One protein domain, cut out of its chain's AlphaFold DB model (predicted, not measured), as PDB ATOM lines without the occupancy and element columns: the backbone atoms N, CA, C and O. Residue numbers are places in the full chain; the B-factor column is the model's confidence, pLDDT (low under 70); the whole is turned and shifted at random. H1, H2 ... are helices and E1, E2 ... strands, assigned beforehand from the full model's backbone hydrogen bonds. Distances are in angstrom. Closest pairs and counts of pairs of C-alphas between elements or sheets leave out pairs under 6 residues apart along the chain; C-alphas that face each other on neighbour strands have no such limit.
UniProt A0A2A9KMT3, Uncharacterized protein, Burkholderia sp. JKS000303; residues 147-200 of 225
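AT A GLANCE: This is residues 147 to 200 of the 225 residues of an uncharacterized protein of Burkholderia sp. JKS000303 (UniProt A0A2A9KMT3). A small rounded body in which a short two-stranded hairpin, E1 and E2, runs straight on into H1, and the longest helix, H2, meets H1 with its first residues, 174 to 178, at a steep tilt and runs away from it; the link of residues 186 to 192 then returns from the far end of H2 to the short H3, near E1. The printed part has 54 residues, with two named strands and then three named helices along the chain, in the order E1 E2 H1 H2 H3; the sheet, E1 - E2, is antiparallel and the class is mixed, helices and strands. The whole is compact, with a radius of gyration of the C-alphas of 10.2 A and spans of 26 by 22 by 22 A.

HOW THE PARTS SIT: Look first at E1, residues 152 to 154, and E2, residues 160 to 162, a hairpin of antiparallel neighbours at 145 degrees between their directions. Across it, N 153 and O 161 are within hydrogen-bond range at 2.8 A, and N 161 and O 153 at 2.9 A. Next find H1, residues 163 to 169; its closest C-alphas to E1 are those of Leu 163 and Ser 152, 5.1 A apart. H2, residues 174 to 185, touches H1 with residues 174 to 178 alone, at a steep tilt of 54 degrees, opposite ways; the closest C-alphas are those of Ala 167 and Tyr 174, 5.8 A apart. With residues 177 to 180 alone, H2 only just touches H3, residues 193 to 196, with 3 pairs of C-alphas within 8 A; the closest are those of Ile 180 and Phe 196, 7.0 A apart. Between E1 and H3 the closest C-alphas are those of Val 153 and Ala 193, 6.1 A apart. E1 and H2 are apart, but only just, at 8.2 A. In H1 and H2 every O i to N i+4 pair is within hydrogen-bond range; H3 is too short for such a pair, and its one O i to N i+3 pair is not within range.

IN THESE COORDINATES: Find C-alpha 152 at (-75.008, 18.705, 34.903), where E1 begins; it is 6.6 A long, and E2 is 6.7 A. H1 measures 9.6 A. H2 starts at C-alpha 174, at (-87.256, 20.083, 36.922), and runs 15.8 A. H3, 5.9 A long, ends at C-alpha 196, at (-80.837, 29.942, 35.280).

THE WHOLE: The two C-alphas farthest apart are those of Glu 148 and Asn 200, 30.3 A. The printed part has no cut and no long link; the link from H2 to H3 is short. The mean pLDDT of the printed part is 77.7, and confidence is under 70 in residues 147 to 150 and 197 to 200.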
ATOM      1  N   ARG A 147     -75.122   6.477  34.251       40.66
ATOM      2  CA  ARG A 147     -75.345   7.540  33.289       40.66
ATOM      3  C   ARG A 147     -74.124   8.370  33.557       40.66
ATOM      4  O   ARG A 147     -74.140   9.246  34.416       40.66
ATOM      5  N   GLU A 148     -73.024   7.984  32.931       41.59
ATOM      6  CA  GLU A 148     -71.991   8.945  32.663       41.59
ATOM      7  C   GLU A 148     -72.715  10.078  31.946       41.59
ATOM      8  O   GLU A 148     -73.362   9.897  30.914       41.59
ATOM      9  N   VAL A 149     -72.703  11.205  32.652       49.25
ATOM     10  CA  VAL A 149     -73.341  12.471  32.326       49.25
ATOM     11  C   VAL A 149     -74.870  12.495  32.494       49.25
ATOM     12  O   VAL A 149     -75.644  12.655  31.552       49.25
ATOM     13  N   GLY A 150     -75.347  12.441  33.744       59.00
ATOM     14  CA  GLY A 150     -76.572  13.185  34.071       59.00
ATOM     15  C   GLY A 150     -76.416  14.645  33.618       59.00
ATOM     16  O   GLY A 150     -75.313  15.183  33.715       59.00
ATOM     17  N   LEU A 151     -77.481  15.274  33.100       75.19
ATOM     18  CA  LEU A 151     -77.457  16.702  32.747       75.19
ATOM     19  C   LEU A 151     -76.899  17.465  33.949       75.19
ATOM     20  O   LEU A 151     -77.478  17.378  35.030       75.19
ATOM     21  N   SER A 152     -75.746  18.108  33.791       79.44
ATOM     22  CA  SER A 152     -75.008  18.705  34.903       79.44
ATOM     23  C   SER A 152     -74.681  20.150  34.581       79.44
ATOM     24  O   SER A 152     -74.259  20.469  33.472       79.44
ATOM     25  N   VAL A 153     -74.916  21.017  35.554       83.75
ATOM     26  CA  VAL A 153     -74.694  22.455  35.476       83.75
ATOM     27  C   VAL A 153     -73.335  22.760  36.088       83.75
ATOM     28  O   VAL A 153     -73.018  22.275  37.177       83.75
ATOM     29  N   LYS A 154     -72.527  23.563  35.394       87.31
ATOM     30  CA  LYS A 154     -71.249  24.037  35.922       87.31
ATOM     31  C   LYS A 154     -71.490  25.150  36.942       87.31
ATOM     32  O   LYS A 154     -72.072  26.190  36.627       87.31
ATOM     33  N   MET A 155     -71.049  24.906  38.166       82.75
ATOM     34  CA  MET A 155     -71.144  25.821  39.296       82.75
ATOM     35  C   MET A 155     -69.985  26.834  39.272       82.75
ATOM     36  O   MET A 155     -69.002  26.670  38.546       82.75
ATOM     37  N   SER A 156     -70.105  27.917  40.044       76.62
ATOM     38  CA  SER A 156     -69.111  29.005  40.099       76.62
ATOM     39  C   SER A 156     -67.772  28.595  40.720       76.62
ATOM     40  O   SER A 156     -66.755  29.218  40.442       76.62
ATOM     41  N   ASP A 157     -67.776  27.546  41.537       75.75
ATOM     42  CA  ASP A 157     -66.600  26.898  42.128       75.75
ATOM     43  C   ASP A 157     -65.902  25.922  41.155       75.75
ATOM     44  O   ASP A 157     -64.897  25.309  41.501       75.75
ATOM     45  N   GLY A 158     -66.420  25.779  39.928       73.38
ATOM     46  CA  GLY A 158     -65.900  24.869  38.908       73.38
ATOM     47  C   GLY A 158     -66.448  23.443  38.993       73.38
ATOM     48  O   GLY A 158     -66.189  22.656  38.079       73.38
ATOM     49  N   ASN A 159     -67.241  23.121  40.018       79.19
ATOM     50  CA  ASN A 159     -67.829  21.797  40.193       79.19
ATOM     51  C   ASN A 159     -69.033  21.574  39.266       79.19
ATOM     52  O   ASN A 159     -69.677  22.510  38.788       79.19
ATOM     53  N   LEU A 160     -69.354  20.305  39.012       79.62
ATOM     54  CA  LEU A 160     -70.529  19.902  38.240       79.62
ATOM     55  C   LEU A 160     -71.643  19.461  39.193       79.62
ATOM     56  O   LEU A 160     -71.469  18.510  39.952       79.62
ATOM     57  N   CYS A 161     -72.792  20.132  39.131       80.31
ATOM     58  CA  CYS A 161     -73.974  19.790  39.917       80.31
ATOM     59  C   CYS A 161     -75.036  19.133  39.019       80.31
ATOM     60  O   CYS A 161     -75.376  19.707  37.980       80.31
ATOM     61  N   PRO A 162     -75.593  17.961  39.375       87.06
ATOM     62  CA  PRO A 162     -76.701  17.371  38.630       87.06
ATOM     63  C   PRO A 162     -77.896  18.329  38.548       87.06
ATOM     64  O   PRO A 162     -78.312  18.895  39.554       87.06
ATOM     65  N   LEU A 163     -78.502  18.458  37.366       83.81
ATOM     66  CA  LEU A 163     -79.612  19.380  37.099       83.81
ATOM     67  C   LEU A 163     -80.808  19.159  38.033       83.81
ATOM     68  O   LEU A 163     -81.501  20.112  38.362       83.81
ATOM     69  N   THR A 164     -81.047  17.919  38.473       81.19
ATOM     70  CA  THR A 164     -82.087  17.591  39.459       81.19
ATOM     71  C   THR A 164     -81.812  18.247  40.809       81.19
ATOM     72  O   THR A 164     -82.684  18.924  41.338       81.19
ATOM     73  N   VAL A 165     -80.583  18.110  41.315       81.62
ATOM     74  CA  VAL A 165     -80.145  18.701  42.588       81.62
ATOM     75  C   VAL A 165     -80.108  20.222  42.470       81.62
ATOM     76  O   VAL A 165     -80.585  20.929  43.350       81.62
ATOM     77  N   PHE A 166     -79.605  20.736  41.348       86.50
ATOM     78  CA  PHE A 166     -79.560  22.169  41.097       86.50
ATOM     79  C   PHE A 166     -80.965  22.788  41.032       86.50
ATOM     80  O   PHE A 166     -81.188  23.829  41.638       86.50
ATOM     81  N   ALA A 167     -81.926  22.144  40.355       85.50
ATOM     82  CA  ALA A 167     -83.310  22.618  40.263       85.50
ATOM     83  C   ALA A 167     -83.992  22.706  41.637       85.50
ATOM     84  O   ALA A 167     -84.686  23.684  41.908       85.50
ATOM     85  N   GLU A 168     -83.745  21.726  42.512       81.19
ATOM     86  CA  GLU A 168     -84.198  21.746  43.907       81.19
ATOM     87  C   GLU A 168     -83.534  22.885  44.698       81.19
ATOM     88  O   GLU A 168     -84.227  23.632  45.386       81.19
ATOM     89  N   GLN A 169     -82.219  23.086  44.544       81.56
ATOM     90  CA  GLN A 169     -81.467  24.152  45.227       81.56
ATOM     91  C   GLN A 169     -81.959  25.562  44.879       81.56
ATOM     92  O   GLN A 169     -81.988  26.430  45.750       81.56
ATOM     93  N   ILE A 170     -82.344  25.801  43.623       81.81
ATOM     94  CA  ILE A 170     -82.865  27.103  43.174       81.81
ATOM     95  C   ILE A 170     -84.400  27.180  43.199       81.81
ATOM     96  O   ILE A 170     -84.970  28.159  42.721       81.81
ATOM     97  N   ASN A 171     -85.062  26.157  43.753       82.38
ATOM     98  CA  ASN A 171     -86.512  26.050  43.905       82.38
ATOM     99  C   ASN A 171     -87.303  26.257  42.594       82.38
ATOM    100  O   ASN A 171     -88.285  27.001  42.543       82.38
ATOM    101  N   ILE A 172     -86.875  25.599  41.512       84.00
ATOM    102  CA  ILE A 172     -87.614  25.555  40.242       84.00
ATOM    103  C   ILE A 172     -88.026  24.126  39.903       84.00
ATOM    104  O   ILE A 172     -87.361  23.156  40.258       84.00
ATOM    105  N   THR A 173     -89.110  23.976  39.138       84.81
ATOM    106  CA  THR A 173     -89.503  22.648  38.659       84.81
ATOM    107  C   THR A 173     -88.442  22.084  37.714       84.81
ATOM    108  O   THR A 173     -87.895  22.793  36.862       84.81
ATOM    109  N   TYR A 174     -88.199  20.774  37.805       84.12
ATOM    110  CA  TYR A 174     -87.256  20.083  36.922       84.12
ATOM    111  C   TYR A 174     -87.558  20.330  35.436       84.12
ATOM    112  O   TYR A 174     -86.646  20.485  34.633       84.12
ATOM    113  N   GLN A 175     -88.837  20.429  35.059       83.50
ATOM    114  CA  GLN A 175     -89.236  20.714  33.679       83.50
ATOM    115  C   GLN A 175     -88.786  22.104  33.208       83.50
ATOM    116  O   GLN A 175     -88.290  22.232  32.087       83.50
ATOM    117  N   LYS A 176     -88.915  23.139  34.053       84.69
ATOM    118  CA  LYS A 176     -88.412  24.489  33.747       84.69
ATOM    119  C   LYS A 176     -86.888  24.466  33.620       84.69
ATOM    120  O   LYS A 176     -86.350  25.003  32.655       84.69
ATOM    121  N   ALA A 177     -86.211  23.771  34.536       84.88
ATOM    122  CA  ALA A 177     -84.762  23.610  34.506       84.88
ATOM    123  C   ALA A 177     -84.283  22.903  33.223       84.88
ATOM    124  O   ALA A 177     -83.372  23.369  32.543       84.88
ATOM    125  N   TYR A 178     -84.947  21.812  32.844       88.00
ATOM    126  CA  TYR A 178     -84.637  21.041  31.644       88.00
ATOM    127  C   TYR A 178     -84.803  21.863  30.364       88.00
ATOM    128  O   TYR A 178     -83.926  21.830  29.511       88.00
ATOM    129  N   ARG A 179     -85.872  22.663  30.244       86.00
ATOM    130  CA  ARG A 179     -86.086  23.535  29.073       86.00
ATOM    131  C   ARG A 179     -84.961  24.554  28.889       86.00
ATOM    132  O   ARG A 179     -84.483  24.735  27.771       86.00
ATOM    133  N   ILE A 180     -84.526  25.193  29.977       85.19
ATOM    134  CA  ILE A 180     -83.415  26.157  29.956       85.19
ATOM    135  C   ILE A 180     -82.116  25.444  29.571       85.19
ATOM    136  O   ILE A 180     -81.424  25.885  28.654       85.19
ATOM    137  N   PHE A 181     -81.840  24.306  30.213       88.19
ATOM    138  CA  PHE A 181     -80.662  23.490  29.938       88.19
ATOM    139  C   PHE A 181     -80.597  23.061  28.468       88.19
ATOM    140  O   PHE A 181     -79.583  23.269  27.808       88.19
ATOM    141  N   SER A 182     -81.680  22.496  27.927       83.62
ATOM    142  CA  SER A 182     -81.737  22.004  26.548       83.62
ATOM    143  C   SER A 182     -81.560  23.116  25.517       83.62
ATOM    144  O   SER A 182     -80.908  22.884  24.504       83.62
ATOM    145  N   ARG A 183     -82.085  24.323  25.775       84.25
ATOM    146  CA  ARG A 183     -81.923  25.476  24.874       84.25
ATOM    147  C   ARG A 183     -80.457  25.887  24.729       84.25
ATOM    148  O   ARG A 183     -80.023  26.192  23.627       84.25
ATOM    149  N   ILE A 184     -79.713  25.888  25.832       82.88
ATOM    150  CA  ILE A 184     -78.308  26.320  25.871       82.88
ATOM    151  C   ILE A 184     -77.384  25.194  25.406       82.88
ATOM    152  O   ILE A 184     -76.464  25.416  24.629       82.88
ATOM    153  N   ALA A 185     -77.670  23.952  25.793       80.56
ATOM    154  CA  ALA A 185     -76.919  22.805  25.296       80.56
ATOM    155  C   ALA A 185     -77.039  22.655  23.766       80.56
ATOM    156  O   ALA A 185     -76.079  22.253  23.112       80.56
ATOM    157  N   ALA A 186     -78.185  23.021  23.175       78.06
ATOM    158  CA  ALA A 186     -78.394  22.985  21.728       78.06
ATOM    159  C   ALA A 186     -77.529  23.995  20.946       78.06
ATOM    160  O   ALA A 186     -77.282  23.777  19.763       78.06
ATOM    161  N   THR A 187     -77.034  25.063  21.582       82.00
ATOM    162  CA  THR A 187     -76.096  26.017  20.959       82.00
ATOM    163  C   THR A 187     -74.634  25.576  21.085       82.00
ATOM    164  O   THR A 187     -73.737  26.294  20.649       82.00
ATOM    165  N   GLY A 188     -74.376  24.403  21.679       76.44
ATOM    166  CA  GLY A 188     -73.028  23.893  21.943       76.44
ATOM    167  C   GLY A 188     -72.324  24.575  23.121       76.44
ATOM    168  O   GLY A 188     -71.141  24.327  23.352       76.44
ATOM    169  N   GLN A 189     -73.025  25.428  23.874       80.25
ATOM    170  CA  GLN A 189     -72.486  26.102  25.052       80.25
ATOM    171  C   GLN A 189     -72.592  25.221  26.304       80.25
ATOM    172  O   GLN A 189     -73.543  24.457  26.486       80.25
ATOM    173  N   VAL A 190     -71.607  25.344  27.200       80.06
ATOM    174  CA  VAL A 190     -71.640  24.687  28.514       80.06
ATOM    175  C   VAL A 190     -72.621  25.430  29.414       80.06
ATOM    176  O   VAL A 190     -72.467  26.626  29.633       80.06
ATOM    177  N   VAL A 191     -73.596  24.710  29.967       84.81
ATOM    178  CA  VAL A 191     -74.615  25.293  30.845       84.81
ATOM    179  C   VAL A 191     -74.021  25.601  32.222       84.81
ATOM    180  O   VAL A 191     -73.493  24.716  32.903       84.81
ATOM    181  N   THR A 192     -74.139  26.850  32.655       87.38
ATOM    182  CA  THR A 192     -73.640  27.359  33.935       87.38
ATOM    183  C   THR A 192     -74.778  27.751  34.876       87.38
ATOM    184  O   THR A 192     -75.905  28.018  34.461       87.38
ATOM    185  N   ALA A 193     -74.492  27.827  36.177       83.75
ATOM    186  CA  ALA A 193     -75.486  28.206  37.185       83.75
ATOM    187  C   ALA A 193     -76.074  29.619  36.977       83.75
ATOM    188  O   ALA A 193     -77.182  29.904  37.434       83.75
ATOM    189  N   ASN A 194     -75.359  30.511  36.283       81.94
ATOM    190  CA  ASN A 194     -75.833  31.867  36.000       81.94
ATOM    191  C   ASN A 194     -76.910  31.903  34.905       81.94
ATOM    192  O   ASN A 194     -77.755  32.797  34.925       81.94
ATOM    193  N   ASP A 195     -76.958  30.898  34.033       82.25
ATOM    194  CA  ASP A 195     -77.926  30.821  32.934       82.25
ATOM    195  C   ASP A 195     -79.372  30.594  33.404       82.25
ATOM    196  O   ASP A 195     -80.333  30.840  32.677       82.25
ATOM    197  N   PHE A 196     -79.536  30.140  34.647       80.31
ATOM    198  CA  PHE A 196     -80.837  29.942  35.280       80.31
ATOM    199  C   PHE A 196     -81.324  31.177  36.045       80.31
ATOM    200  O   PHE A 196     -82.501  31.242  36.398       80.31
ATOM    201  N   LYS A 197     -80.455  32.170  36.282       68.19
ATOM    202  CA  LYS A 197     -80.793  33.397  37.025       68.19
ATOM    203  C   LYS A 197     -81.519  34.435  36.161       68.19
ATOM    204  O   LYS A 197     -82.273  35.241  36.695       68.19
ATOM    205  N   THR A 198     -81.340  34.402  34.839       54.62
ATOM    206  CA  THR A 198     -81.889  35.402  33.900       54.62
ATOM    207  C   THR A 198     -83.366  35.188  33.538       54.62
ATOM    208  O   THR A 198     -83.996  36.108  33.033       54.62
ATOM    209  N   ASN A 199     -83.959  34.031  33.860       48.91
ATOM    210  CA  ASN A 199     -85.349  33.670  33.516       48.91
ATOM    211  C   ASN A 199     -86.347  33.760  34.695       48.91
ATOM    212  O   ASN A 199     -87.398  33.104  34.691       48.91
ATOM    213  N   ASN A 200     -86.022  34.545  35.728       45.19
ATOM    214  CA  ASN A 200     -86.981  34.936  36.771       45.19
ATOM    215  C   ASN A 200     -87.709  36.256  36.461       45.19
ATOM    216  O   ASN A 200     -88.583  36.651  37.228       45.19
TER     217      ASN A 200